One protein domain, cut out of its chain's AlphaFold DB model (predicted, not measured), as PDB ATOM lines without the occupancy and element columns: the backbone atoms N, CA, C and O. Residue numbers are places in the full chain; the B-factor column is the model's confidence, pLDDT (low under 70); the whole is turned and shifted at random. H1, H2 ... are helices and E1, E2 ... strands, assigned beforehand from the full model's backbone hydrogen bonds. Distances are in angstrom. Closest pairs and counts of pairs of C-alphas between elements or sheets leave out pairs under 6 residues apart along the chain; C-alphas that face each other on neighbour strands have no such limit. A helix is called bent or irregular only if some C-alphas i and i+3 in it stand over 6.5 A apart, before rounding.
ATOM      1  N   GLU A  16     -31.015 -38.687  21.353       89.06
ATOM      2  CA  GLU A  16     -30.805 -39.366  22.637       89.06
ATOM      3  C   GLU A  16     -30.209 -38.440  23.718       89.06
ATOM      4  O   GLU A  16     -30.389 -38.676  24.911       89.06
ATOM      5  N   GLU A  17     -29.496 -37.387  23.307       87.00
ATOM      6  CA  GLU A  17     -28.847 -36.416  24.193       87.00
ATOM      7  C   GLU A  17     -29.779 -35.242  24.552       87.00
ATOM      8  O   GLU A  17     -29.472 -34.446  25.448       87.00
ATOM      9  N   LEU A  18     -30.917 -35.104  23.860       86.50
ATOM     10  CA  LEU A  18     -31.852 -34.006  24.075       86.50
ATOM     11  C   LEU A  18     -32.661 -34.222  25.353       86.50
ATOM     12  O   LEU A  18     -33.494 -35.119  25.471       86.50
ATOM     13  N   LYS A  19     -32.483 -33.308  26.307       85.56
ATOM     14  CA  LYS A  19     -33.345 -33.237  27.488       85.56
ATOM     15  C   LYS A  19     -34.777 -32.895  27.072       85.56
ATOM     16  O   LYS A  19     -34.998 -32.017  26.235       85.56
ATOM     17  N   ASN A  20     -35.734 -33.569  27.711       87.19
ATOM     18  CA  ASN A  20     -37.176 -33.346  27.575       87.19
ATOM     19  C   ASN A  20     -37.751 -33.552  26.160       87.19
ATOM     20  O   ASN A  20     -38.888 -33.157  25.901       87.19
ATOM     21  N   PHE A  21     -36.997 -34.167  25.246       91.19
ATOM     22  CA  PHE A  21     -37.506 -34.489  23.918       91.19
ATOM     23  C   PHE A  21     -38.481 -35.678  23.995       91.19
ATOM     24  O   PHE A  21     -38.200 -36.648  24.702       91.19
ATOM     25  N   PRO A  22     -39.632 -35.643  23.298       90.19
ATOM     26  CA  PRO A  22     -40.684 -36.648  23.476       90.19
ATOM     27  C   PRO A  22     -40.409 -37.997  22.788       90.19
ATOM     28  O   PRO A  22     -41.188 -38.931  22.965       90.19
ATOM     29  N   PHE A  23     -39.329 -38.119  22.013       92.56
ATOM     30  CA  PHE A  23     -38.927 -39.359  21.342       92.56
ATOM     31  C   PHE A  23     -37.546 -39.803  21.808       92.56
ATOM     32  O   PHE A  23     -36.708 -38.968  22.142       92.56
ATOM     33  N   LYS A  24     -37.291 -41.114  21.801       89.75
ATOM     34  CA  LYS A  24     -35.991 -41.651  22.218       89.75
ATOM     35  C   LYS A  24     -34.968 -41.604  21.094       89.75
ATOM     36  O   LYS A  24     -33.788 -41.476  21.377       89.75
ATOM     37  N   THR A  25     -35.413 -41.718  19.844       93.75
ATOM     38  CA  THR A  25     -34.533 -41.727  18.668       93.75
ATOM     39  C   THR A  25     -35.077 -40.843  17.552       93.75
ATOM     40  O   THR A  25     -36.284 -40.596  17.446       93.75
ATOM     41  N   PHE A  26     -34.193 -40.414  16.654       93.19
ATOM     42  CA  PHE A  26     -34.584 -39.668  15.458       93.19
ATOM     43  C   PHE A  26     -35.517 -40.463  14.527       93.19
ATOM     44  O   PHE A  26     -36.439 -39.909  13.924       93.19
ATOM     45  N   ALA A  27     -35.331 -41.784  14.448       93.44
ATOM     46  CA  ALA A  27     -36.175 -42.662  13.642       93.44
ATOM     47  C   ALA A  27     -37.627 -42.711  14.152       93.44
ATOM     48  O   ALA A  27     -38.557 -42.695  13.344       93.44
ATOM     49  N   GLU A  28     -37.828 -42.719  15.475       93.69
ATOM     50  CA  GLU A  28     -39.163 -42.666  16.087       93.69
ATOM     51  C   GLU A  28     -39.893 -41.368  15.736       93.69
ATOM     52  O   GLU A  28     -41.048 -41.420  15.309       93.69
ATOM     53  N   LEU A  29     -39.213 -40.219  15.832       93.56
ATOM     54  CA  LEU A  29     -39.774 -38.926  15.427       93.56
ATOM     55  C   LEU A  29     -40.199 -38.945  13.955       93.56
ATOM     56  O   LEU A  29     -41.310 -38.524  13.615       93.56
ATOM     57  N   LYS A  30     -39.319 -39.424  13.069       94.06
ATOM     58  CA  LYS A  30     -39.588 -39.466  11.628       94.06
ATOM     59  C   LYS A  30     -40.783 -40.360  11.314       94.06
ATOM     60  O   LYS A  30     -41.653 -39.963  10.535       94.06
ATOM     61  N   LYS A  31     -40.857 -41.530  11.952       94.56
ATOM     62  CA  LYS A  31     -41.993 -42.447  11.835       94.56
ATOM     63  C   LYS A  31     -43.285 -41.785  12.317       94.56
ATOM     64  O   LYS A  31     -44.231 -41.697  11.542       94.56
ATOM     65  N   ALA A  32     -43.294 -41.226  13.527       92.44
ATOM     66  CA  ALA A  32     -44.469 -40.571  14.103       92.44
ATOM     67  C   ALA A  32     -44.951 -39.367  13.275       92.44
ATOM     68  O   ALA A  32     -46.154 -39.131  13.169       92.44
ATOM     69  N   THR A  33     -44.025 -38.626  12.657       92.75
ATOM     70  CA  THR A  33     -44.360 -37.504  11.766       92.75
ATOM     71  C   THR A  33     -44.939 -37.991  10.437       92.75
ATOM     72  O   THR A  33     -45.903 -37.420   9.935       92.75
ATOM     73  N   THR A  34     -44.394 -39.076   9.880       90.75
ATOM     74  CA  THR A  34     -44.874 -39.668   8.618       90.75
ATOM     75  C   THR A  34     -46.247 -40.324   8.781       90.75
ATOM     76  O   THR A  34     -47.087 -40.229   7.891       90.75
ATOM     77  N   GLU A  35     -46.501 -40.944   9.934       92.38
ATOM     78  CA  GLU A  35     -47.790 -41.549  10.296       92.38
ATOM     79  C   GLU A  35     -48.842 -40.508  10.729       92.38
ATOM     80  O   GLU A  35     -49.995 -40.859  10.969       92.38
ATOM     81  N   GLY A  36     -48.470 -39.226  10.832       87.44
ATOM     82  CA  GLY A  36     -49.374 -38.140  11.222       87.44
ATOM     83  C   GLY A  36     -49.750 -38.120  12.709       87.44
ATOM     84  O   GLY A  36     -50.655 -37.386  13.105       87.44
ATOM     85  N   VAL A  37     -49.055 -38.899  13.541       91.75
ATOM     86  CA  VAL A  37     -49.258 -38.960  14.999       91.75
ATOM     87  C   VAL A  37     -48.687 -37.713  15.683       91.75
ATOM     88  O   VAL A  37     -49.256 -37.213  16.661       91.75
ATOM     89  N   ALA A  38     -47.583 -37.192  15.144       92.56
ATOM     90  CA  ALA A  38     -46.915 -35.984  15.606       92.56
ATOM     91  C   ALA A  38     -46.678 -34.997  14.455       92.56
ATOM     92  O   ALA A  38     -46.589 -35.371  13.288       92.56
ATOM     93  N   ASN A  39     -46.564 -33.718  14.792       92.88
ATOM     94  CA  ASN A  39     -46.251 -32.638  13.870       92.88
ATOM     95  C   ASN A  39     -45.180 -31.734  14.483       92.88
ATOM     96  O   ASN A  39     -45.202 -31.452  15.681       92.88
ATOM     97  N   ILE A  40     -44.251 -31.270  13.656       93.50
ATOM     98  CA  ILE A  40     -43.159 -30.393  14.066       93.50
ATOM     99  C   ILE A  40     -43.595 -28.945  13.842       93.50
ATOM    100  O   ILE A  40     -43.744 -28.493  12.703       93.50
ATOM    101  N   GLY A  41     -43.790 -28.204  14.929       91.44
ATOM    102  CA  GLY A  41     -43.999 -26.763  14.871       91.44
ATOM    103  C   GLY A  41     -42.665 -26.032  14.911       91.44
ATOM    104  O   GLY A  41     -41.813 -26.326  15.741       91.44
ATOM    105  N   ILE A  42     -42.478 -25.067  14.014       92.81
ATOM    106  CA  ILE A  42     -41.229 -24.311  13.894       92.81
ATOM    107  C   ILE A  42     -41.530 -22.821  13.971       92.81
ATOM    108  O   ILE A  42     -42.512 -22.350  13.377       92.81
ATOM    109  N   ASP A  43     -40.683 -22.079  14.682       91.19
ATOM    110  CA  ASP A  43     -40.783 -20.625  14.712       91.19
ATOM    111  C   ASP A  43     -40.614 -20.033  13.304       91.19
ATOM    112  O   ASP A  43     -39.682 -20.344  12.558       91.19
ATOM    113  N   ARG A  44     -41.541 -19.151  12.928       90.06
ATOM    114  CA  ARG A  44     -41.605 -18.586  11.575       90.06
ATOM    115  C   ARG A  44     -40.448 -17.630  11.288       90.06
ATOM    116  O   ARG A  44     -40.010 -17.559  10.140       90.06
ATOM    117  N   GLY A  45     -39.987 -16.888  12.294       90.81
ATOM    118  CA  GLY A  45     -38.851 -15.977  12.173       90.81
ATOM    119  C   GLY A  45     -37.555 -16.752  11.965       90.81
ATOM    120  O   GLY A  45     -36.835 -16.490  11.000       90.81
ATOM    121  N   VAL A  46     -37.324 -17.774  12.793       92.38
ATOM    122  CA  VAL A  46     -36.164 -18.670  12.669       92.38
ATOM    123  C   VAL A  46     -36.188 -19.415  11.336       92.38
ATOM    124  O   VAL A  46     -35.168 -19.465  10.648       92.38
ATOM    125  N   ALA A  47     -37.348 -19.921  10.910       93.81
ATOM    126  CA  ALA A  47     -37.487 -20.581   9.615       93.81
ATOM    127  C   ALA A  47     -37.135 -19.654   8.447       93.81
ATOM    128  O   ALA A  47     -36.442 -20.072   7.518       93.81
ATOM    129  N   LEU A  48     -37.576 -18.393   8.484       93.75
ATOM    130  CA  LEU A  48     -37.235 -17.422   7.447       93.75
ATOM    131  C   LEU A  48     -35.732 -17.111   7.434       93.75
ATOM    132  O   LEU A  48     -35.116 -17.119   6.365       93.75
ATOM    133  N   GLN A  49     -35.136 -16.883   8.605       93.88
ATOM    134  CA  GLN A  49     -33.699 -16.638   8.728       93.88
ATOM    135  C   GLN A  49     -32.882 -17.832   8.212       93.88
ATOM    136  O   GLN A  49     -31.899 -17.651   7.487       93.88
ATOM    137  N   TRP A  50     -33.319 -19.055   8.518       95.44
ATOM    138  CA  TRP A  50     -32.733 -20.283   7.991       95.44
ATOM    139  C   TRP A  50     -32.899 -20.400   6.470       95.44
ATOM    140  O   TRP A  50     -31.939 -20.717   5.772       95.44
ATOM    141  N   ALA A  51     -34.071 -20.088   5.915       94.69
ATOM    142  CA  ALA A  51     -34.273 -20.157   4.468       94.69
ATOM    143  C   ALA A  51     -33.297 -19.225   3.725       94.69
ATOM    144  O   ALA A  51     -32.755 -19.594   2.681       94.69
ATOM    145  N   GLN A  52     -33.022 -18.050   4.295       92.75
ATOM    146  CA  GLN A  52     -32.116 -17.052   3.726       92.75
ATOM    147  C   GLN A  52     -30.634 -17.396   3.915       92.75
ATOM    148  O   GLN A  52     -29.870 -17.265   2.965       92.75
ATOM    149  N   ASN A  53     -30.219 -17.851   5.100       91.81
ATOM    150  CA  ASN A  53     -28.793 -17.949   5.458       91.81
ATOM    151  C   ASN A  53     -28.389 -19.274   6.125       91.81
ATOM    152  O   ASN A  53     -27.225 -19.470   6.462       91.81
ATOM    153  N   GLY A  54     -29.333 -20.183   6.337       87.06
ATOM    154  CA  GLY A  54     -29.139 -21.417   7.088       87.06
ATOM    155  C   GLY A  54     -28.367 -22.498   6.337       87.06
ATOM    156  O   GLY A  54     -28.310 -22.524   5.103       87.06
ATOM    157  N   ILE A  55     -27.801 -23.415   7.123       88.75
ATOM    158  CA  ILE A  55     -27.213 -24.676   6.659       88.75
ATOM    159  C   ILE A  55     -28.301 -25.593   6.087       88.75
ATOM    160  O   ILE A  55     -29.447 -25.525   6.522       88.75
ATOM    161  N   TYR A  56     -27.961 -26.420   5.099       90.12
ATOM    162  CA  TYR A  56     -28.893 -27.329   4.404       90.12
ATOM    163  C   TYR A  56     -30.081 -26.655   3.676       90.12
ATOM    164  O   TYR A  56     -30.872 -27.337   3.030       90.12
ATOM    165  N   SER A  57     -30.206 -25.322   3.704       91.00
ATOM    166  CA  SER A  57     -31.161 -24.603   2.854       91.00
ATOM    167  C   SER A  57     -30.723 -24.702   1.393       91.00
ATOM    168  O   SER A  57     -29.583 -24.382   1.045       91.00
ATOM    169  N   SER A  58     -31.634 -25.138   0.522       91.62
ATOM    170  CA  SER A  58     -31.361 -25.207  -0.910       91.62
ATOM    171  C   SER A  58     -31.219 -23.805  -1.507       91.62
ATOM    172  O   SER A  58     -31.966 -22.879  -1.179       91.62
ATOM    173  N   SER A  59     -30.295 -23.653  -2.456       92.12
ATOM    174  CA  SER A  59     -30.067 -22.387  -3.166       92.12
ATOM    175  C   SER A  59     -31.344 -21.851  -3.817       92.12
ATOM    176  O   SER A  59     -31.594 -20.650  -3.807       92.12
ATOM    177  N   TRP A  60     -32.203 -22.745  -4.318       92.56
ATOM    178  CA  TRP A  60     -33.493 -22.378  -4.894       92.56
ATOM    179  C   TRP A  60     -34.453 -21.780  -3.861       92.56
ATOM    180  O   TRP A  60     -35.046 -20.728  -4.112       92.56
ATOM    181  N   LEU A  61     -34.588 -22.409  -2.686       92.94
ATOM    182  CA  LEU A  61     -35.418 -21.879  -1.602       92.94
ATOM    183  C   LEU A  61     -34.894 -20.519  -1.131       92.94
ATOM    184  O   LEU A  61     -35.688 -19.600  -0.928       92.94
ATOM    185  N   ARG A  62     -33.570 -20.370  -1.029       93.94
ATOM    186  CA  ARG A  62     -32.911 -19.111  -0.671       93.94
ATOM    187  C   ARG A  62     -33.237 -17.992  -1.656       93.94
ATOM    188  O   ARG A  62     -33.692 -16.930  -1.237       93.94
ATOM    189  N   THR A  63     -33.077 -18.227  -2.958       94.12
ATOM    190  CA  THR A  63     -33.415 -17.235  -3.992       94.12
ATOM    191  C   THR A  63     -34.896 -16.871  -3.955       94.12
ATOM    192  O   THR A  63     -35.235 -15.692  -4.014       94.12
ATOM    193  N   GLN A  64     -35.787 -17.856  -3.796       94.12
ATOM    194  CA  GLN A  64     -37.220 -17.593  -3.652       94.12
ATOM    195  C   GLN A  64     -37.537 -16.768  -2.404       94.12
ATOM    196  O   GLN A  64     -38.367 -15.864  -2.471       94.12
ATOM    197  N   ALA A  65     -36.890 -17.064  -1.275       93.31
ATOM    198  CA  ALA A  65     -37.076 -16.318  -0.041       93.31
ATOM    199  C   ALA A  65     -36.613 -14.866  -0.203       93.31
ATOM    200  O   ALA A  65     -37.346 -13.950   0.153       93.31
ATOM    201  N   LEU A  66     -35.447 -14.640  -0.808       93.25
ATOM    202  CA  LEU A  66     -34.965 -13.290  -1.100       93.25
ATOM    203  C   LEU A  66     -35.923 -12.550  -2.038       93.25
ATOM    204  O   LEU A  66     -36.367 -11.453  -1.708       93.25
ATOM    205  N   PHE A  67     -36.326 -13.165  -3.151       94.44
ATOM    206  CA  PHE A  67     -37.277 -12.562  -4.087       94.44
ATOM    207  C   PHE A  67     -38.595 -12.171  -3.403       94.44
ATOM    208  O   PHE A  67     -39.051 -11.035  -3.532       94.44
ATOM    209  N   LEU A  68     -39.191 -13.082  -2.627       94.94
ATOM    210  CA  LEU A  68     -40.436 -12.812  -1.906       94.94
ATOM    211  C   LEU A  68     -40.253 -11.768  -0.795       94.94
ATOM    212  O   LEU A  68     -41.190 -11.031  -0.518       94.94
ATOM    213  N   ALA A  69     -39.073 -11.666  -0.181       92.12
ATOM    214  CA  ALA A  69     -38.781 -10.621   0.800       92.12
ATOM    215  C   ALA A  69     -38.688  -9.230   0.149       92.12
ATOM    216  O   ALA A  69     -39.105  -8.246   0.756       92.12
ATOM    217  N   PHE A  70     -38.195  -9.150  -1.093       94.00
ATOM    218  CA  PHE A  70     -38.118  -7.901  -1.859       94.00
ATOM    219  C   PHE A  70     -39.432  -7.513  -2.551       94.00
ATOM    220  O   PHE A  70     -39.669  -6.328  -2.791       94.00
ATOM    221  N   LEU A  71     -40.306  -8.478  -2.844       95.12
ATOM    222  CA  LEU A  71     -41.554  -8.256  -3.580       95.12
ATOM    223  C   LEU A  71     -42.449  -7.135  -2.999       95.12
ATOM    224  O   LEU A  71     -42.934  -6.327  -3.791       95.12
ATOM    225  N   PRO A  72     -42.639  -6.996  -1.669       94.31
ATOM    226  CA  PRO A  72     -43.368  -5.870  -1.075       94.31
ATOM    227  C   PRO A  72     -42.795  -4.497  -1.445       94.31
ATOM    228  O   PRO A  72     -43.550  -3.569  -1.728       94.31
ATOM    229  N   PHE A  73     -41.466  -4.371  -1.479       93.81
ATOM    230  CA  PHE A  73     -40.791  -3.121  -1.824       93.81
ATOM    231  C   PHE A  73     -40.937  -2.809  -3.309       93.81
ATOM    232  O   PHE A  73     -41.253  -1.679  -3.671       93.81
ATOM    233  N   ILE A  74     -40.784  -3.822  -4.167       95.81
ATOM    234  CA  ILE A  74     -41.010  -3.688  -5.612       95.81
ATOM    235  C   ILE A  74     -42.457  -3.255  -5.881       95.81
ATOM    236  O   ILE A  74     -42.686  -2.343  -6.674       95.81
ATOM    237  N   ALA A  75     -43.430  -3.851  -5.185       95.75
ATOM    238  CA  ALA A  75     -44.839  -3.492  -5.311       95.75
ATOM    239  C   ALA A  75     -45.105  -2.043  -4.864       95.75
ATOM    240  O   ALA A  75     -45.778  -1.298  -5.575       95.75
ATOM    241  N   ALA A  76     -44.530  -1.609  -3.736       95.12
ATOM    242  CA  ALA A  76     -44.654  -0.229  -3.263       95.12
ATOM    243  C   ALA A  76     -44.018   0.783  -4.234       95.12
ATOM    244  O   ALA A  76     -44.623   1.814  -4.527       95.12
ATOM    245  N   ILE A  77     -42.839   0.478  -4.788       96.31
ATOM    246  CA  ILE A  77     -42.201   1.311  -5.821       96.31
ATOM    247  C   ILE A  77     -43.086   1.378  -7.070       96.31
ATOM    248  O   ILE A  77     -43.329   2.466  -7.588       96.31
ATOM    249  N   GLY A  78     -43.625   0.241  -7.523       96.50
ATOM    250  CA  GLY A  78     -44.560   0.190  -8.650       96.50
ATOM    251  C   GLY A  78     -45.806   1.050  -8.424       96.50
ATOM    252  O   GLY A  78     -46.230   1.769  -9.330       96.50
ATOM    253  N   PHE A  79     -46.346   1.054  -7.204       96.94
ATOM    254  CA  PHE A  79     -47.462   1.915  -6.816       96.94
ATOM    255  C   PHE A  79     -47.105   3.411  -6.872       96.94
ATOM    256  O   PHE A  79     -47.886   4.211  -7.390       96.94
ATOM    257  N   VAL A  80     -45.912   3.797  -6.408       96.81
ATOM    258  CA  VAL A  80     -45.419   5.185  -6.510       96.81
ATOM    259  C   VAL A  80     -45.269   5.607  -7.970       96.81
ATOM    260  O   VAL A  80     -45.760   6.669  -8.354       96.81
ATOM    261  N   VAL A  81     -44.643   4.768  -8.800       96.56
ATOM    262  CA  VAL A  81     -44.491   5.026 -10.241       96.56
ATOM    263  C   VAL A  81     -45.862   5.205 -10.900       96.56
ATOM    264  O   VAL A  81     -46.063   6.172 -11.633       96.56
ATOM    265  N   TYR A  82     -46.831   4.343 -10.582       96.31
ATOM    266  CA  TYR A  82     -48.206   4.464 -11.070       96.31
ATOM    267  C   TYR A  82     -48.856   5.801 -10.679       96.31
ATOM    268  O   TYR A  82     -49.448   6.474 -11.530       96.31
ATOM    269  N   ALA A  83     -48.724   6.221  -9.418       95.94
ATOM    270  CA  ALA A  83     -49.287   7.483  -8.937       95.94
ATOM    271  C   ALA A  83     -48.692   8.697  -9.673       95.94
ATOM    272  O   ALA A  83     -49.427   9.613 -10.045       95.94
ATOM    273  N   ILE A  84     -47.382   8.674  -9.948       96.38
ATOM    274  CA  ILE A  84     -46.687   9.726 -10.704       96.38
ATOM    275  C   ILE A  84     -47.159   9.745 -12.166       96.38
ATOM    276  O   ILE A  84     -47.545  10.798 -12.675       96.38
ATOM    277  N   MET A  85     -47.185   8.588 -12.837       96.62
ATOM    278  CA  MET A  85     -47.582   8.484 -14.251       96.62
ATOM    279  C   MET A  85     -49.026   8.930 -14.493       96.62
ATOM    280  O   MET A  85     -49.322   9.571 -15.499       96.62
ATOM    281  N   THR A  86     -49.922   8.626 -13.555       95.56
ATOM    282  CA  THR A  86     -51.339   9.014 -13.627       95.56
ATOM    283  C   THR A  86     -51.616  10.405 -13.053       95.56
ATOM    284  O   THR A  86     -52.778  10.802 -12.966       95.56
ATOM    285  N   LYS A  87     -50.575  11.151 -12.643       93.94
ATOM    286  CA  LYS A  87     -50.669  12.470 -11.985       93.94
ATOM    287  C   LYS A  87     -51.601  12.478 -10.763       93.94
ATOM    288  O   LYS A  87     -52.122  13.521 -10.369       93.94
ATOM    289  N   SER A  88     -51.801  11.316 -10.150       92.44
ATOM    290  CA  SER A  88     -52.718  11.096  -9.035       92.44
ATOM    291  C   SER A  88     -51.959  11.189  -7.714       92.44
ATOM    292  O   SER A  88     -51.861  10.225  -6.959       92.44
ATOM    293  N   TRP A  89     -51.403  12.368  -7.434       91.00
ATOM    294  CA  TRP A  89     -50.503  12.610  -6.297       91.00
ATOM    295  C   TRP A  89     -51.114  12.264  -4.936       91.00
ATOM    296  O   TRP A  89     -50.401  11.822  -4.038       91.00
ATOM    297  N   LEU A  90     -52.438  12.386  -4.796       93.06
ATOM    298  CA  LEU A  90     -53.154  12.008  -3.576       93.06
ATOM    299  C   LEU A  90     -53.030  10.512  -3.246       93.06
ATOM    300  O   LEU A  90     -53.129  10.149  -2.078       93.06
ATOM    301  N   LEU A  91     -52.744   9.645  -4.227       92.44
ATOM    302  CA  LEU A  91     -52.505   8.220  -3.974       92.44
ATOM    303  C   LEU A  91     -51.259   7.974  -3.128       92.44
ATOM    304  O   LEU A  91     -51.194   6.965  -2.434       92.44
ATOM    305  N   LEU A  92     -50.299   8.902  -3.104       93.56
ATOM    306  CA  LEU A  92     -49.121   8.784  -2.244       93.56
ATOM    307  C   LEU A  92     -49.483   8.840  -0.751       93.56
ATOM    308  O   LEU A  92     -48.756   8.289   0.074       93.56
ATOM    309  N   LEU A  93     -50.648   9.396  -0.393       93.69
ATOM    310  CA  LEU A  93     -51.181   9.329   0.972       93.69
ATOM    311  C   LEU A  93     -51.582   7.905   1.386       93.69
ATOM    312  O   LEU A  93     -51.813   7.661   2.567       93.69
ATOM    313  N   ALA A  94     -51.636   6.950   0.451       93.00
ATOM    314  CA  ALA A  94     -51.842   5.539   0.763       93.00
ATOM    315  C   ALA A  94     -50.553   4.828   1.217       93.00
ATOM    316  O   ALA A  94     -50.639   3.717   1.733       93.00
ATOM    317  N   LEU A  95     -49.364   5.434   1.085       94.00
ATOM    318  CA  LEU A  95     -48.103   4.811   1.517       94.00
ATOM    319  C   LEU A  95     -48.082   4.440   3.017       94.00
ATOM    320  O   LEU A  95     -47.695   3.312   3.330       94.00
ATOM    321  N   PRO A  96     -48.551   5.294   3.953       94.12
ATOM    322  CA  PRO A  96     -48.706   4.902   5.354       94.12
ATOM    323  C   PRO A  96     -49.660   3.715   5.537       94.12
ATOM    324  O   PRO A  96     -49.393   2.831   6.347       94.12
ATOM    325  N   VAL A  97     -50.742   3.652   4.752       91.31
ATOM    326  CA  VAL A  97     -51.692   2.527   4.783       91.31
ATOM    327  C   VAL A  97     -51.013   1.242   4.308       91.31
ATOM    328  O   VAL A  97     -51.141   0.215   4.970       91.31
ATOM    329  N   LEU A  98     -50.233   1.294   3.222       93.38
ATOM    330  CA  LEU A  98     -49.447   0.152   2.744       93.38
ATOM    331  C   LEU A  98     -48.465  -0.347   3.814       93.38
ATOM    332  O   LEU A  98     -48.344  -1.556   4.014       93.38
ATOM    333  N   LEU A  99     -47.808   0.569   4.533       93.38
ATOM    334  CA  LEU A  99     -46.890   0.230   5.621       93.38
ATOM    335  C   LEU A  99     -47.620  -0.437   6.796       93.38
ATOM    336  O   LEU A  99     -47.176  -1.474   7.285       93.38
ATOM    337  N   ILE A 100     -48.764   0.102   7.222       91.81
ATOM    338  CA  ILE A 100     -49.585  -0.512   8.278       91.81
ATOM    339  C   ILE A 100     -50.040  -1.909   7.842       91.81
ATOM    340  O   ILE A 100     -49.883  -2.877   8.588       91.81
ATOM    341  N   CYS A 101     -50.549  -2.046   6.615       90.31
ATOM    342  CA  CYS A 101     -50.975  -3.331   6.072       90.31
ATOM    343  C   CYS A 101     -49.824  -4.336   5.966       90.31
ATOM    344  O   CYS A 101     -50.051  -5.519   6.201       90.31
ATOM    345  N   PHE A 102     -48.593  -3.895   5.692       91.12
ATOM    346  CA  PHE A 102     -47.418  -4.766   5.730       91.12
ATOM    347  C   PHE A 102     -47.239  -5.416   7.112       91.12
ATOM    348  O   PHE A 102     -47.027  -6.625   7.193       91.12
ATOM    349  N   PHE A 103     -47.399  -4.673   8.208       90.50
ATOM    350  CA  PHE A 103     -47.334  -5.261   9.554       90.50
ATOM    351  C   PHE A 103     -48.564  -6.112   9.882       90.50
ATOM    352  O   PHE A 103     -48.440  -7.204  10.440       90.50
ATOM    353  N   VAL A 104     -49.759  -5.656   9.502       89.69
ATOM    354  CA  VAL A 104     -51.008  -6.378   9.786       89.69
ATOM    355  C   VAL A 104     -51.097  -7.692   9.009       89.69
ATOM    356  O   VAL A 104     -51.624  -8.672   9.531       89.69
ATOM    357  N   PHE A 105     -50.564  -7.777   7.792       90.06
ATOM    358  CA  PHE A 105     -50.592  -9.009   6.998       90.06
ATOM    359  C   PHE A 105     -49.559 -10.047   7.434       90.06
ATOM    360  O   PHE A 105     -49.696 -11.221   7.055       90.06
ATOM    361  N   HIS A 106     -48.615  -9.663   8.296       87.19
ATOM    362  CA  HIS A 106     -47.573 -10.545   8.792       87.19
ATOM    363  C   HIS A 106     -48.168 -11.767   9.520       87.19
ATOM    364  O   HIS A 106     -49.117 -11.634  10.288       87.19
ATOM    365  N   PRO A 107     -47.652 -12.999   9.336       82.31
ATOM    366  CA  PRO A 107     -48.260 -14.189   9.932       82.31
ATOM    367  C   PRO A 107     -48.399 -14.170  11.455       82.31
ATOM    368  O   PRO A 107     -49.362 -14.749  11.959       82.31
ATOM    369  N   SER A 108     -47.470 -13.534  12.175       78.81
ATOM    370  CA  SER A 108     -47.523 -13.430  13.642       78.81
ATOM    371  C   SER A 108     -48.666 -12.543  14.143       78.81
ATOM    372  O   SER A 108     -49.196 -12.804  15.219       78.81
ATOM    373  N   SER A 109     -49.126 -11.568  13.352       79.75
ATOM    374  CA  SER A 109     -50.206 -10.664  13.763       79.75
ATOM    375  C   SER A 109     -51.541 -11.393  13.949       79.75
ATOM    376  O   SER A 109     -52.399 -10.904  14.675       79.75
ATOM    377  N   ALA A 110     -51.724 -12.581  13.350       74.81
ATOM    378  CA  ALA A 110     -52.941 -13.376  13.542       74.81
ATOM    379  C   ALA A 110     -53.171 -13.787  14.999       74.81
ATOM    380  O   ALA A 110     -54.318 -14.012  15.369       74.81
ATOM    381  N   MET A 111     -52.112 -13.869  15.808       68.88
ATOM    382  CA  MET A 111     -52.228 -14.195  17.229       68.88
ATOM    383  C   MET A 111     -52.927 -13.078  18.023       68.88
ATOM    384  O   MET A 111     -53.580 -13.366  19.016       68.88
ATOM    385  N   ILE A 112     -52.834 -11.824  17.561       74.62
ATOM    386  CA  ILE A 112     -53.367 -10.642  18.260       74.62
ATOM    387  C   ILE A 112     -54.605 -10.080  17.537       74.62
ATOM    388  O   ILE A 112     -55.592  -9.715  18.164       74.62
ATOM    389  N   PHE A 113     -54.585 -10.051  16.202       77.00
ATOM    390  CA  PHE A 113     -55.578  -9.377  15.357       77.00
ATOM    391  C   PHE A 113     -56.208 -10.310  14.307       77.00
ATOM    392  O   PHE A 113     -56.556  -9.868  13.213       77.00
ATOM    393  N   GLY A 114     -56.346 -11.609  14.598       82.81
ATOM    394  CA  GLY A 114     -56.746 -12.638  13.622       82.81
ATOM    395  C   GLY A 114     -58.001 -12.315  12.797       82.81
ATOM    396  O   GLY A 114     -57.970 -12.426  11.566       82.81
ATOM    397  N   PHE A 115     -59.078 -11.863  13.448       86.88
ATOM    398  CA  PHE A 115     -60.325 -11.488  12.767       86.88
ATOM    399  C   PHE A 115     -60.150 -10.238  11.889       86.88
ATOM    400  O   PHE A 115     -60.468 -10.269  10.702       86.88
ATOM    401  N   ILE A 116     -59.561  -9.171  12.443       86.88
ATOM    402  CA  ILE A 116     -59.326  -7.896  11.744       86.88
ATOM    403  C   ILE A 116     -58.437  -8.108  10.517       86.88
ATOM    404  O   ILE A 116     -58.758  -7.655   9.419       86.88
ATOM    405  N   ARG A 117     -57.346  -8.860  10.677       89.75
ATOM    406  CA  ARG A 117     -56.445  -9.232   9.584       89.75
ATOM    407  C   ARG A 117     -57.198  -9.944   8.463       89.75
ATOM    408  O   ARG A 117     -57.016  -9.599   7.300       89.75
ATOM    409  N   SER A 118     -58.011 -10.942   8.804       89.75
ATOM    410  CA  SER A 118     -58.752 -11.729   7.812       89.75
ATOM    411  C   SER A 118     -59.773 -10.869   7.066       89.75
ATOM    412  O   SER A 118     -59.857 -10.963   5.843       89.75
ATOM    413  N   GLY A 119     -60.468  -9.975   7.777       92.00
ATOM    414  CA  GLY A 119     -61.374  -8.995   7.177       92.00
ATOM    415  C   GLY A 119     -60.662  -8.056   6.200       92.00
ATOM    416  O   GLY A 119     -61.108  -7.905   5.067       92.00
ATOM    417  N   LEU A 120     -59.512  -7.493   6.587       92.06
ATOM    418  CA  LEU A 120     -58.719  -6.617   5.716       92.06
ATOM    419  C   LEU A 120     -58.211  -7.339   4.463       92.06
ATOM    420  O   LEU A 120     -58.281  -6.781   3.372       92.06
ATOM    421  N   ILE A 121     -57.743  -8.583   4.596       93.25
ATOM    422  CA  ILE A 121     -57.350  -9.399   3.438       93.25
ATOM    423  C   ILE A 121     -58.558  -9.621   2.517       93.25
ATOM    424  O   ILE A 121     -58.441  -9.451   1.306       93.25
ATOM    425  N   GLY A 122     -59.726  -9.951   3.077       94.69
ATOM    426  CA  GLY A 122     -60.964 -10.101   2.310       94.69
ATOM    427  C   GLY A 122     -61.334  -8.830   1.540       94.69
ATOM    428  O   GLY A 122     -61.586  -8.893   0.339       94.69
ATOM    429  N   LEU A 123     -61.276  -7.670   2.200       95.38
ATOM    430  CA  LEU A 123     -61.531  -6.367   1.577       95.38
ATOM    431  C   LEU A 123     -60.549  -6.051   0.446       95.38
ATOM    432  O   LEU A 123     -60.966  -5.499  -0.568       95.38
ATOM    433  N   VAL A 124     -59.275  -6.430   0.576       96.19
ATOM    434  CA  VAL A 124     -58.289  -6.273  -0.504       96.19
ATOM    435  C   VAL A 124     -58.705  -7.054  -1.748       96.19
ATOM    436  O   VAL A 124     -58.678  -6.499  -2.842       96.19
ATOM    437  N   PHE A 125     -59.130  -8.311  -1.601       96.75
ATOM    438  CA  PHE A 125     -59.544  -9.126  -2.747       96.75
ATOM    439  C   PHE A 125     -60.877  -8.677  -3.349       96.75
ATOM    440  O   PHE A 125     -61.002  -8.643  -4.574       96.75
ATOM    441  N   ILE A 126     -61.846  -8.281  -2.519       97.44
ATOM    442  CA  ILE A 126     -63.113  -7.703  -2.991       97.44
ATOM    443  C   ILE A 126     -62.844  -6.396  -3.744       97.44
ATOM    444  O   ILE A 126     -63.345  -6.207  -4.849       97.44
ATOM    445  N   GLY A 127     -62.011  -5.519  -3.179       96.56
ATOM    446  CA  GLY A 127     -61.619  -4.260  -3.802       96.56
ATOM    447  C   GLY A 127     -60.855  -4.462  -5.108       96.56
ATOM    448  O   GLY A 127     -61.093  -3.723  -6.059       96.56
ATOM    449  N   LEU A 128     -59.995  -5.483  -5.190       97.25
ATOM    450  CA  LEU A 128     -59.290  -5.839  -6.422       97.25
ATOM    451  C   LEU A 128     -60.261  -6.309  -7.506       97.25
ATOM    452  O   LEU A 128     -60.196  -5.823  -8.632       97.25
ATOM    453  N   ALA A 129     -61.182  -7.214  -7.168       97.44
ATOM    454  CA  ALA A 129     -62.197  -7.682  -8.106       97.44
ATOM    455  C   ALA A 129     -63.078  -6.522  -8.595       97.44
ATOM    456  O   ALA A 129     -63.273  -6.362  -9.799       97.44
ATOM    457  N   TRP A 130     -63.546  -5.673  -7.678       97.38
ATOM    458  CA  TRP A 130     -64.360  -4.507  -8.013       97.38
ATOM    459  C   TRP A 130     -63.602  -3.486  -8.869       97.38
ATOM    460  O   TRP A 130     -64.115  -3.031  -9.886       97.38
ATOM    461  N   GLY A 131     -62.356  -3.167  -8.509       96.12
ATOM    462  CA  GLY A 131     -61.509  -2.254  -9.274       96.12
ATOM    463  C   GLY A 131     -61.267  -2.736 -10.703       96.12
ATOM    464  O   GLY A 131     -61.322  -1.933 -11.635       96.12
ATOM    465  N   LEU A 132     -61.071  -4.045 -10.890       96.38
ATOM    466  CA  LEU A 132     -60.923  -4.654 -12.212       96.38
ATOM    467  C   LEU A 132     -62.233  -4.626 -13.015       96.38
ATOM    468  O   LEU A 132     -62.211  -4.216 -14.172       96.38
ATOM    469  N   ILE A 133     -63.364  -5.011 -12.411       97.31
ATOM    470  CA  ILE A 133     -64.677  -5.052 -13.085       97.31
ATOM    471  C   ILE A 133     -65.149  -3.648 -13.480       97.31
ATOM    472  O   ILE A 133     -65.651  -3.446 -14.582       97.31
ATOM    473  N   SER A 134     -64.984  -2.668 -12.592       96.06
ATOM    474  CA  SER A 134     -65.439  -1.291 -12.804       96.06
ATOM    475  C   SER A 134     -64.408  -0.402 -13.512       96.06
ATOM    476  O   SER A 134     -64.673   0.780 -13.719       96.06
ATOM    477  N   GLY A 135     -63.224  -0.925 -13.852       94.19
ATOM    478  CA  GLY A 135     -62.158  -0.159 -14.511       94.19
ATOM    479  C   GLY A 135     -61.551   0.958 -13.649       94.19
ATOM    480  O   GLY A 135     -60.995   1.923 -14.177       94.19
ATOM    481  N   ILE A 136     -61.646   0.860 -12.319       95.31
ATOM    482  CA  ILE A 136     -61.181   1.892 -11.384       95.31
ATOM    483  C   ILE A 136     -59.680   1.702 -11.130       95.31
ATOM    484  O   ILE A 136     -59.266   1.021 -10.190       95.31
ATOM    485  N   GLY A 137     -58.852   2.329 -11.970       93.19
ATOM    486  CA  GLY A 137     -57.400   2.122 -11.979       93.19
ATOM    487  C   GLY A 137     -56.704   2.340 -10.629       93.19
ATOM    488  O   GLY A 137     -55.880   1.518 -10.233       93.19
ATOM    489  N   TRP A 138     -57.067   3.391  -9.886       93.81
ATOM    490  CA  TRP A 138     -56.441   3.680  -8.592       93.81
ATOM    491  C   TRP A 138     -56.742   2.610  -7.535       93.81
ATOM    492  O   TRP A 138     -55.862   2.243  -6.754       93.81
ATOM    493  N   LEU A 139     -57.973   2.083  -7.532       95.12
ATOM    494  CA  LEU A 139     -58.407   1.042  -6.605       95.12
ATOM    495  C   LEU A 139     -57.701  -0.269  -6.937       95.12
ATOM    496  O   LEU A 139     -57.183  -0.928  -6.036       95.12
ATOM    497  N   THR A 140     -57.607  -0.604  -8.225       96.06
ATOM    498  CA  THR A 140     -56.839  -1.755  -8.711       96.06
ATOM    499  C   THR A 140     -55.370  -1.650  -8.317       96.06
ATOM    500  O   THR A 140     -54.827  -2.601  -7.765       96.06
ATOM    501  N   ALA A 141     -54.730  -0.496  -8.524       95.31
ATOM    502  CA  ALA A 141     -53.325  -0.286  -8.173       95.31
ATOM    503  C   ALA A 141     -53.070  -0.434  -6.662       95.31
ATOM    504  O   ALA A 141     -52.098  -1.070  -6.249       95.31
ATOM    505  N   LEU A 142     -53.956   0.106  -5.823       95.75
ATOM    506  CA  LEU A 142     -53.845  -0.025  -4.371       95.75
ATOM    507  C   LEU A 142     -54.027  -1.482  -3.922       95.75
ATOM    508  O   LEU A 142     -53.208  -2.031  -3.182       95.75
ATOM    509  N   THR A 143     -55.097  -2.122  -4.382       96.50
ATOM    510  CA  THR A 143     -55.477  -3.468  -3.938       96.50
ATOM    511  C   THR A 143     -54.554  -4.550  -4.489       96.50
ATOM    512  O   THR A 143     -54.233  -5.480  -3.754       96.50
ATOM    513  N   ILE A 144     -54.024  -4.412  -5.711       97.06
ATOM    514  CA  ILE A 144     -53.011  -5.341  -6.232       97.06
ATOM    515  C   ILE A 144     -51.703  -5.230  -5.444       97.06
ATOM    516  O   ILE A 144     -51.094  -6.247  -5.123       97.06
ATOM    517  N   THR A 145     -51.307  -4.016  -5.049       96.88
ATOM    518  CA  THR A 145     -50.116  -3.789  -4.215       96.88
ATOM    519  C   THR A 145     -50.274  -4.471  -2.858       96.88
ATOM    520  O   THR A 145     -49.404  -5.231  -2.430       96.88
ATOM    521  N   LEU A 146     -51.424  -4.282  -2.208       96.44
ATOM    522  CA  LEU A 146     -51.755  -4.943  -0.945       96.44
ATOM    523  C   LEU A 146     -51.828  -6.473  -1.080       96.44
ATOM    524  O   LEU A 146     -51.319  -7.192  -0.215       96.44
ATOM    525  N   ALA A 147     -52.410  -6.979  -2.168       96.62
ATOM    526  CA  ALA A 147     -52.488  -8.410  -2.447       96.62
ATOM    527  C   ALA A 147     -51.094  -9.024  -2.639       96.62
ATOM    528  O   ALA A 147     -50.827 -10.101  -2.105       96.62
ATOM    529  N   LEU A 148     -50.185  -8.328  -3.332       96.62
ATOM    530  CA  LEU A 148     -48.795  -8.753  -3.503       96.62
ATOM    531  C   LEU A 148     -48.031  -8.773  -2.174       96.62
ATOM    532  O   LEU A 148     -47.316  -9.740  -1.914       96.62
ATOM    533  N   ILE A 149     -48.219  -7.771  -1.308       95.06
ATOM    534  CA  ILE A 149     -47.623  -7.746   0.041       95.06
ATOM    535  C   ILE A 149     -48.090  -8.958   0.857       95.06
ATOM    536  O   ILE A 149     -47.269  -9.697   1.409       95.06
ATOM    537  N   TRP A 150     -49.403  -9.196   0.905       95.06
ATOM    538  CA  TRP A 150     -49.966 -10.353   1.600       95.06
ATOM    539  C   TRP A 150     -49.444 -11.672   1.022       95.06
ATOM    540  O   TRP A 150     -49.035 -12.563   1.772       95.06
ATOM    541  N   TYR A 151     -49.445 -11.797  -0.306       95.88
ATOM    542  CA  TYR A 151     -49.001 -12.996  -1.008       95.88
ATOM    543  C   TYR A 151     -47.533 -13.296  -0.707       95.88
ATOM    544  O   TYR A 151     -47.201 -14.437  -0.373       95.88
ATOM    545  N   ALA A 152     -46.674 -12.276  -0.766       95.25
ATOM    546  CA  ALA A 152     -45.256 -12.371  -0.456       95.25
ATOM    547  C   ALA A 152     -45.036 -12.937   0.950       95.25
ATOM    548  O   ALA A 152     -44.396 -13.979   1.111       95.25
ATOM    549  N   GLN A 153     -45.649 -12.311   1.957       92.62
ATOM    550  CA  GLN A 153     -45.524 -12.726   3.352       92.62
ATOM    551  C   GLN A 153     -46.118 -14.118   3.591       92.62
ATOM    552  O   GLN A 153     -45.480 -14.985   4.187       92.62
ATOM    553  N   ARG A 154     -47.330 -14.398   3.106       92.56
ATOM    554  CA  ARG A 154     -47.941 -15.719   3.307       92.56
ATOM    555  C   ARG A 154     -47.103 -16.827   2.672       92.56
ATOM    556  O   ARG A 154     -46.940 -17.890   3.274       92.56
ATOM    557  N   THR A 155     -46.574 -16.583   1.478       94.62
ATOM    558  CA  THR A 155     -45.827 -17.584   0.718       94.62
ATOM    559  C   THR A 155     -44.437 -17.805   1.292       94.62
ATOM    560  O   THR A 155     -44.050 -18.961   1.465       94.62
ATOM    561  N   ILE A 156     -43.706 -16.740   1.639       94.88
ATOM    562  CA  ILE A 156     -42.331 -16.864   2.132       94.88
ATOM    563  C   ILE A 156     -42.278 -17.646   3.443       94.88
ATOM    564  O   ILE A 156     -41.530 -18.614   3.540       94.88
ATOM    565  N   TYR A 157     -43.142 -17.317   4.407       93.19
ATOM    566  CA  TYR A 157     -43.166 -18.002   5.699       93.19
ATOM    567  C   TYR A 157     -43.637 -19.450   5.569       93.19
ATOM    568  O   TYR A 157     -43.074 -20.330   6.213       93.19
ATOM    569  N   ARG A 158     -44.631 -19.730   4.714       92.88
ATOM    570  CA  ARG A 158     -45.080 -21.110   4.473       92.88
ATOM    571  C   ARG A 158     -43.971 -21.956   3.850       92.88
ATOM    572  O   ARG A 158     -43.743 -23.074   4.296       92.88
ATOM    573  N   LYS A 159     -43.283 -21.430   2.833       94.44
ATOM    574  CA  LYS A 159     -42.167 -22.131   2.185       94.44
ATOM    575  C   LYS A 159     -40.992 -22.331   3.136       94.44
ATOM    576  O   LYS A 159     -40.440 -23.422   3.165       94.44
ATOM    577  N   ALA A 160     -40.650 -21.311   3.922       95.00
ATOM    578  CA  ALA A 160     -39.573 -21.376   4.899       95.00
ATOM    579  C   ALA A 160     -39.840 -22.435   5.978       95.00
ATOM    580  O   ALA A 160     -38.984 -23.280   6.216       95.00
ATOM    581  N   VAL A 161     -41.042 -22.441   6.570       94.69
ATOM    582  CA  VAL A 161     -41.433 -23.450   7.570       94.69
ATOM    583  C   VAL A 161     -41.427 -24.845   6.959       94.69
ATOM    584  O   VAL A 161     -40.765 -25.721   7.494       94.69
ATOM    585  N   ASN A 162     -42.080 -25.047   5.810       94.19
ATOM    586  CA  ASN A 162     -42.108 -26.359   5.160       94.19
ATOM    587  C   ASN A 162     -40.699 -26.861   4.812       94.19
ATOM    588  O   ASN A 162     -40.398 -28.033   5.018       94.19
ATOM    589  N   GLY A 163     -39.843 -25.979   4.288       94.44
ATOM    590  CA  GLY A 163     -38.460 -26.311   3.963       94.44
ATOM    591  C   GLY A 163     -37.664 -26.708   5.201       94.44
ATOM    592  O   GLY A 163     -36.959 -27.713   5.165       94.44
ATOM    593  N   LEU A 164     -37.817 -25.969   6.304       95.69
ATOM    594  CA  LEU A 164     -37.111 -26.271   7.546       95.69
ATOM    595  C   LEU A 164     -37.638 -27.558   8.187       95.69
ATOM    596  O   LEU A 164     -36.844 -28.363   8.654       95.69
ATOM    597  N   THR A 165     -38.949 -27.808   8.149       94.75
ATOM    598  CA  THR A 165     -39.535 -29.071   8.618       94.75
ATOM    599  C   THR A 165     -38.970 -30.267   7.856       94.75
ATOM    600  O   THR A 165     -38.615 -31.262   8.480       94.75
ATOM    601  N   LEU A 166     -38.838 -30.173   6.528       94.00
ATOM    602  CA  LEU A 166     -38.223 -31.236   5.728       94.00
ATOM    603  C   LEU A 166     -36.747 -31.427   6.088       94.00
ATOM    604  O   LEU A 166     -36.337 -32.547   6.375       94.00
ATOM    605  N   ALA A 167     -35.977 -30.338   6.163       94.38
ATOM    606  CA  ALA A 167     -34.561 -30.401   6.520       94.38
ATOM    607  C   ALA A 167     -34.343 -31.010   7.916       94.38
ATOM    608  O   ALA A 167     -33.433 -31.808   8.104       94.38
ATOM    609  N   VAL A 168     -35.205 -30.697   8.885       94.56
ATOM    610  CA  VAL A 168     -35.175 -31.274  10.240       94.56
ATOM    611  C   VAL A 168     -35.447 -32.780  10.242       94.56
ATOM    612  O   VAL A 168     -34.896 -33.490  11.073       94.56
ATOM    613  N   LEU A 169     -36.272 -33.288   9.323       93.69
ATOM    614  CA  LEU A 169     -36.562 -34.725   9.184       93.69
ATOM    615  C   LEU A 169     -35.480 -35.497   8.406       93.69
ATOM    616  O   LEU A 169     -35.505 -36.734   8.351       93.69
ATOM    617  N   GLU A 170     -34.540 -34.780   7.798       93.81
ATOM    618  CA  GLU A 170     -33.381 -35.330   7.090       93.81
ATOM    619  C   GLU A 170     -32.095 -35.221   7.920       93.81
ATOM    620  O   GLU A 170     -31.260 -36.123   7.871       93.81
ATOM    621  N   HIS A 171     -31.965 -34.157   8.716       93.44
ATOM    622  CA  HIS A 171     -30.749 -33.780   9.430       93.44
ATOM    623  C   HIS A 171     -30.996 -33.672  10.945       93.44
ATOM    624  O   HIS A 171     -31.568 -32.701  11.444       93.44
ATOM    625  N   GLU A 172     -30.542 -34.682  11.688       93.19
ATOM    626  CA  GLU A 172     -30.712 -34.784  13.145       93.19
ATOM    627  C   GLU A 172     -29.972 -33.679  13.923       93.19
ATOM    628  O   GLU A 172     -30.465 -33.172  14.932       93.19
ATOM    629  N   ASP A 173     -28.814 -33.242  13.434       92.06
ATOM    630  CA  ASP A 173     -28.047 -32.134  14.009       92.06
ATOM    631  C   ASP A 173     -28.835 -30.813  13.968       92.06
ATOM    632  O   ASP A 173     -28.805 -30.032  14.924       92.06
ATOM    633  N   LEU A 174     -29.593 -30.583  12.891       92.25
ATOM    634  CA  LEU A 174     -30.463 -29.418  12.749       92.25
ATOM    635  C   LEU A 174     -31.644 -29.472  13.725       92.25
ATOM    636  O   LEU A 174     -31.968 -28.454  14.341       92.25
ATOM    637  N   LEU A 175     -32.253 -30.649  13.911       93.75
ATOM    638  CA  LEU A 175     -33.286 -30.867  14.929       93.75
ATOM    639  C   LEU A 175     -32.765 -30.489  16.322       93.75
ATOM    640  O   LEU A 175     -33.401 -29.703  17.027       93.75
ATOM    641  N   CYS A 176     -31.598 -31.017  16.697       92.00
ATOM    642  CA  CYS A 176     -31.003 -30.779  18.010       92.00
ATOM    643  C   CYS A 176     -30.689 -29.295  18.236       92.00
ATOM    644  O   CYS A 176     -30.951 -28.753  19.314       92.00
ATOM    645  N   LEU A 177     -30.184 -28.613  17.202       91.69
ATOM    646  CA  LEU A 177     -29.904 -27.180  17.243       91.69
ATOM    647  C   LEU A 177     -31.178 -26.357  17.465       91.69
ATOM    648  O   LEU A 177     -31.179 -25.454  18.304       91.69
ATOM    649  N   LEU A 178     -32.255 -26.654  16.733       92.69
ATOM    650  CA  LEU A 178     -33.513 -25.917  16.860       92.69
ATOM    651  C   LEU A 178     -34.219 -26.193  18.188       92.69
ATOM    652  O   LEU A 178     -34.796 -25.267  18.759       92.69
ATOM    653  N   TRP A 179     -34.150 -27.428  18.695       92.19
ATOM    654  CA  TRP A 179     -34.676 -27.771  20.015       92.19
ATOM    655  C   TRP A 179     -33.940 -27.008  21.118       92.19
ATOM    656  O   TRP A 179     -34.567 -26.299  21.901       92.19
ATOM    657  N   GLY A 180     -32.603 -27.066  21.133       88.81
ATOM    658  CA  GLY A 180     -31.796 -26.322  22.105       88.81
ATOM    659  C   GLY A 180     -31.979 -24.802  22.004       88.81
ATOM    660  O   GLY A 180     -31.907 -24.099  23.008       88.81
ATOM    661  N   GLY A 181     -32.267 -24.294  20.802       87.88
ATOM    662  CA  GLY A 181     -32.579 -22.888  20.547       87.88
ATOM    663  C   GLY A 181     -34.028 -22.474  20.828       87.88
ATOM    664  O   GLY A 181     -34.375 -21.334  20.530       87.88
ATOM    665  N   ARG A 182     -34.881 -23.368  21.354       89.12
ATOM    666  CA  ARG A 182     -36.322 -23.137  21.599       89.12
ATOM    667  C   ARG A 182     -37.118 -22.710  20.354       89.12
ATOM    668  O   ARG A 182     -38.159 -22.069  20.452       89.12
ATOM    669  N   ALA A 183     -36.624 -23.063  19.169       90.75
ATOM    670  CA  ALA A 183     -37.205 -22.688  17.880       90.75
ATOM    671  C   ALA A 183     -38.102 -23.782  17.278       90.75
ATOM    672  O   ALA A 183     -38.668 -23.596  16.197       90.75
ATOM    673  N   LEU A 184     -38.208 -24.925  17.959       93.75
ATOM    674  CA  LEU A 184     -38.955 -26.097  17.531       93.75
ATOM    675  C   LEU A 184     -39.808 -26.635  18.677       93.75
ATOM    676  O   LEU A 184     -39.363 -26.700  19.821       93.75
ATOM    677  N   ASN A 185     -41.018 -27.064  18.336       93.44
ATOM    678  CA  ASN A 185     -41.891 -27.843  19.194       93.44
ATOM    679  C   ASN A 185     -42.351 -29.116  18.485       93.44
ATOM    680  O   ASN A 185     -42.336 -29.216  17.254       93.44
ATOM    681  N   VAL A 186     -42.800 -30.075  19.283       93.94
ATOM    682  CA  VAL A 186     -43.467 -31.283  18.805       93.94
ATOM    683  C   VAL A 186     -44.898 -31.255  19.311       93.94
ATOM    684  O   VAL A 186     -45.131 -31.219  20.516       93.94
ATOM    685  N   ARG A 187     -45.870 -31.292  18.402       92.44
ATOM    686  CA  ARG A 187     -47.296 -31.328  18.721       92.44
ATOM    687  C   ARG A 187     -47.895 -32.672  18.340       92.44
ATOM    688  O   ARG A 187     -47.734 -33.119  17.209       92.44
ATOM    689  N   PHE A 188     -48.634 -33.278  19.251       92.06
ATOM    690  CA  PHE A 188     -49.346 -34.531  19.033       92.06
ATOM    691  C   PHE A 188     -50.810 -34.280  18.669       92.06
ATOM    692  O   PHE A 188     -51.391 -33.241  19.004       92.06
ATOM    693  N   TYR A 189     -51.424 -35.248  17.987       85.44
ATOM    694  CA  TYR A 189     -52.829 -35.159  17.576       85.44
ATOM    695  C   TYR A 189     -53.801 -35.044  18.764       85.44
ATOM    696  O   TYR A 189     -54.831 -34.383  18.660       85.44
ATOM    697  N   ASN A 190     -53.445 -35.620  19.915       85.50
ATOM    698  CA  ASN A 190     -54.223 -35.530  21.154       85.50
ATOM    699  C   ASN A 190     -54.220 -34.126  21.798       85.50
ATOM    700  O   ASN A 190     -54.861 -33.930  22.823       85.50
ATOM    701  N   GLY A 191     -53.513 -33.151  21.213       84.44
ATOM    702  CA  GLY A 191     -53.430 -31.781  21.716       84.44
ATOM    703  C   GLY A 191     -52.193 -31.494  22.564       84.44
ATOM    704  O   GLY A 191     -51.897 -30.319  22.785       84.44
ATOM    705  N   ASN A 192     -51.431 -32.520  22.958       90.81
ATOM    706  CA  ASN A 192     -50.207 -32.331  23.731       90.81
ATOM    707  C   ASN A 192     -49.134 -31.645  22.881       90.81
ATOM    708  O   ASN A 192     -49.012 -31.893  21.676       90.81
ATOM    709  N   SER A 193     -48.339 -30.783  23.507       91.75
ATOM    710  CA  SER A 193     -47.229 -30.108  22.839       91.75
ATOM    711  C   SER A 193     -45.995 -30.098  23.722       91.75
ATOM    712  O   SER A 193     -46.100 -29.896  24.924       91.75
ATOM    713  N   TYR A 194     -44.832 -30.342  23.141       92.44
ATOM    714  CA  TYR A 194     -43.568 -30.426  23.857       92.44
ATOM    715  C   TYR A 194     -42.609 -29.400  23.279       92.44
ATOM    716  O   TYR A 194     -42.369 -29.365  22.068       92.44
TER     717      TYR A 194
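Overview. This is residues 16 to 194 of the 212 residues of an uncharacterized protein of Candidatus Wildermuthbacteria bacterium RIFCSPHIGHO2_01_FULL_48_27b (UniProt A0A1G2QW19). A small head, made of the two-stranded sheet E1 E2 with H1 and H7 by it, sits at one end of the long helix H6; toward the other end H3b, H4 and H5 join H6 in an up-and-down bundle, each helix running against the one before it. H2 crosses H6 between the two ends, and H3a packs on both. The printed part has 179 residues with seven named helices and two named strands, in the order H1 E1 H2 H3 H4 H5 H6 H7 E2; the sheet is antiparallel and the class is mostly helix. The whole is loose and elongated, with a radius of gyration of the C-alphas of 20.3 A and spans of 65 by 34 by 24 A.

Arrangement. E1, residues 38 to 42, and E2, residues 184 to 188, are antiparallel at 153 degrees; N 39 and O 187, 2.8 A apart, and N 41 and O 185, 2.9 A, are within hydrogen-bond range. H6, residues 137 to 170, is the hub; its closest C-alpha to E1 is that of Val 161, 6.4 A from Ile 42. H7, residues 172 to 180, and H6 touch only at the corner, Val 168 to Leu 175 at 5.1 A between C-alphas. H1, residues 26 to 34, is close but not clearly touching H6: the closest C-alphas, of Lys 30 and Leu 169, are 6.1 A apart. H2, residues 44 to 53, touches H6 about perpendicular at 81 degrees, with C-alphas of Ala 47 and Ala 160 closest at 5.2 A. H3, residues 59 to 85, was assigned as one helix by its hydrogen bonds but is bent, C-alphas 69 and 72 being 6.9 A apart; its arms are H3a, residues 59 to 69, and H3b, residues 72 to 85. H3b forms a helical hairpin with H4, residues 89 to 105, at a shallow tilt of 14 degrees, the C-alphas of Ala 83 and Trp 89 closest at 5.9 A. H5, residues 107 to 133, and H6 form another at a steep tilt of 44 degrees, Gly 131 and Thr 140 having the closest C-alphas, 4.7 A. Every O i to N i+4 pair is within hydrogen-bond range in H1, H2, H3a, H3b, H6 and H7, against 8 of 13 in H4 and 19 of 23 in H5.

Along the chain. H1 begins at C-alpha 26 (-34.584, -39.668, 15.458). H6 measures 48.4 A, H5 29.7 A and H4 25.4 A. E2 ends at C-alpha 188 (-49.346, -34.531, 19.033).

Size, cuts and confidence. The C-alphas farthest apart, of Lys 24 and Lys 87, are 65.7 A apart. The printed part has no cut, its links between named elements are tight, and residue 111 alone is under pLDDT 70.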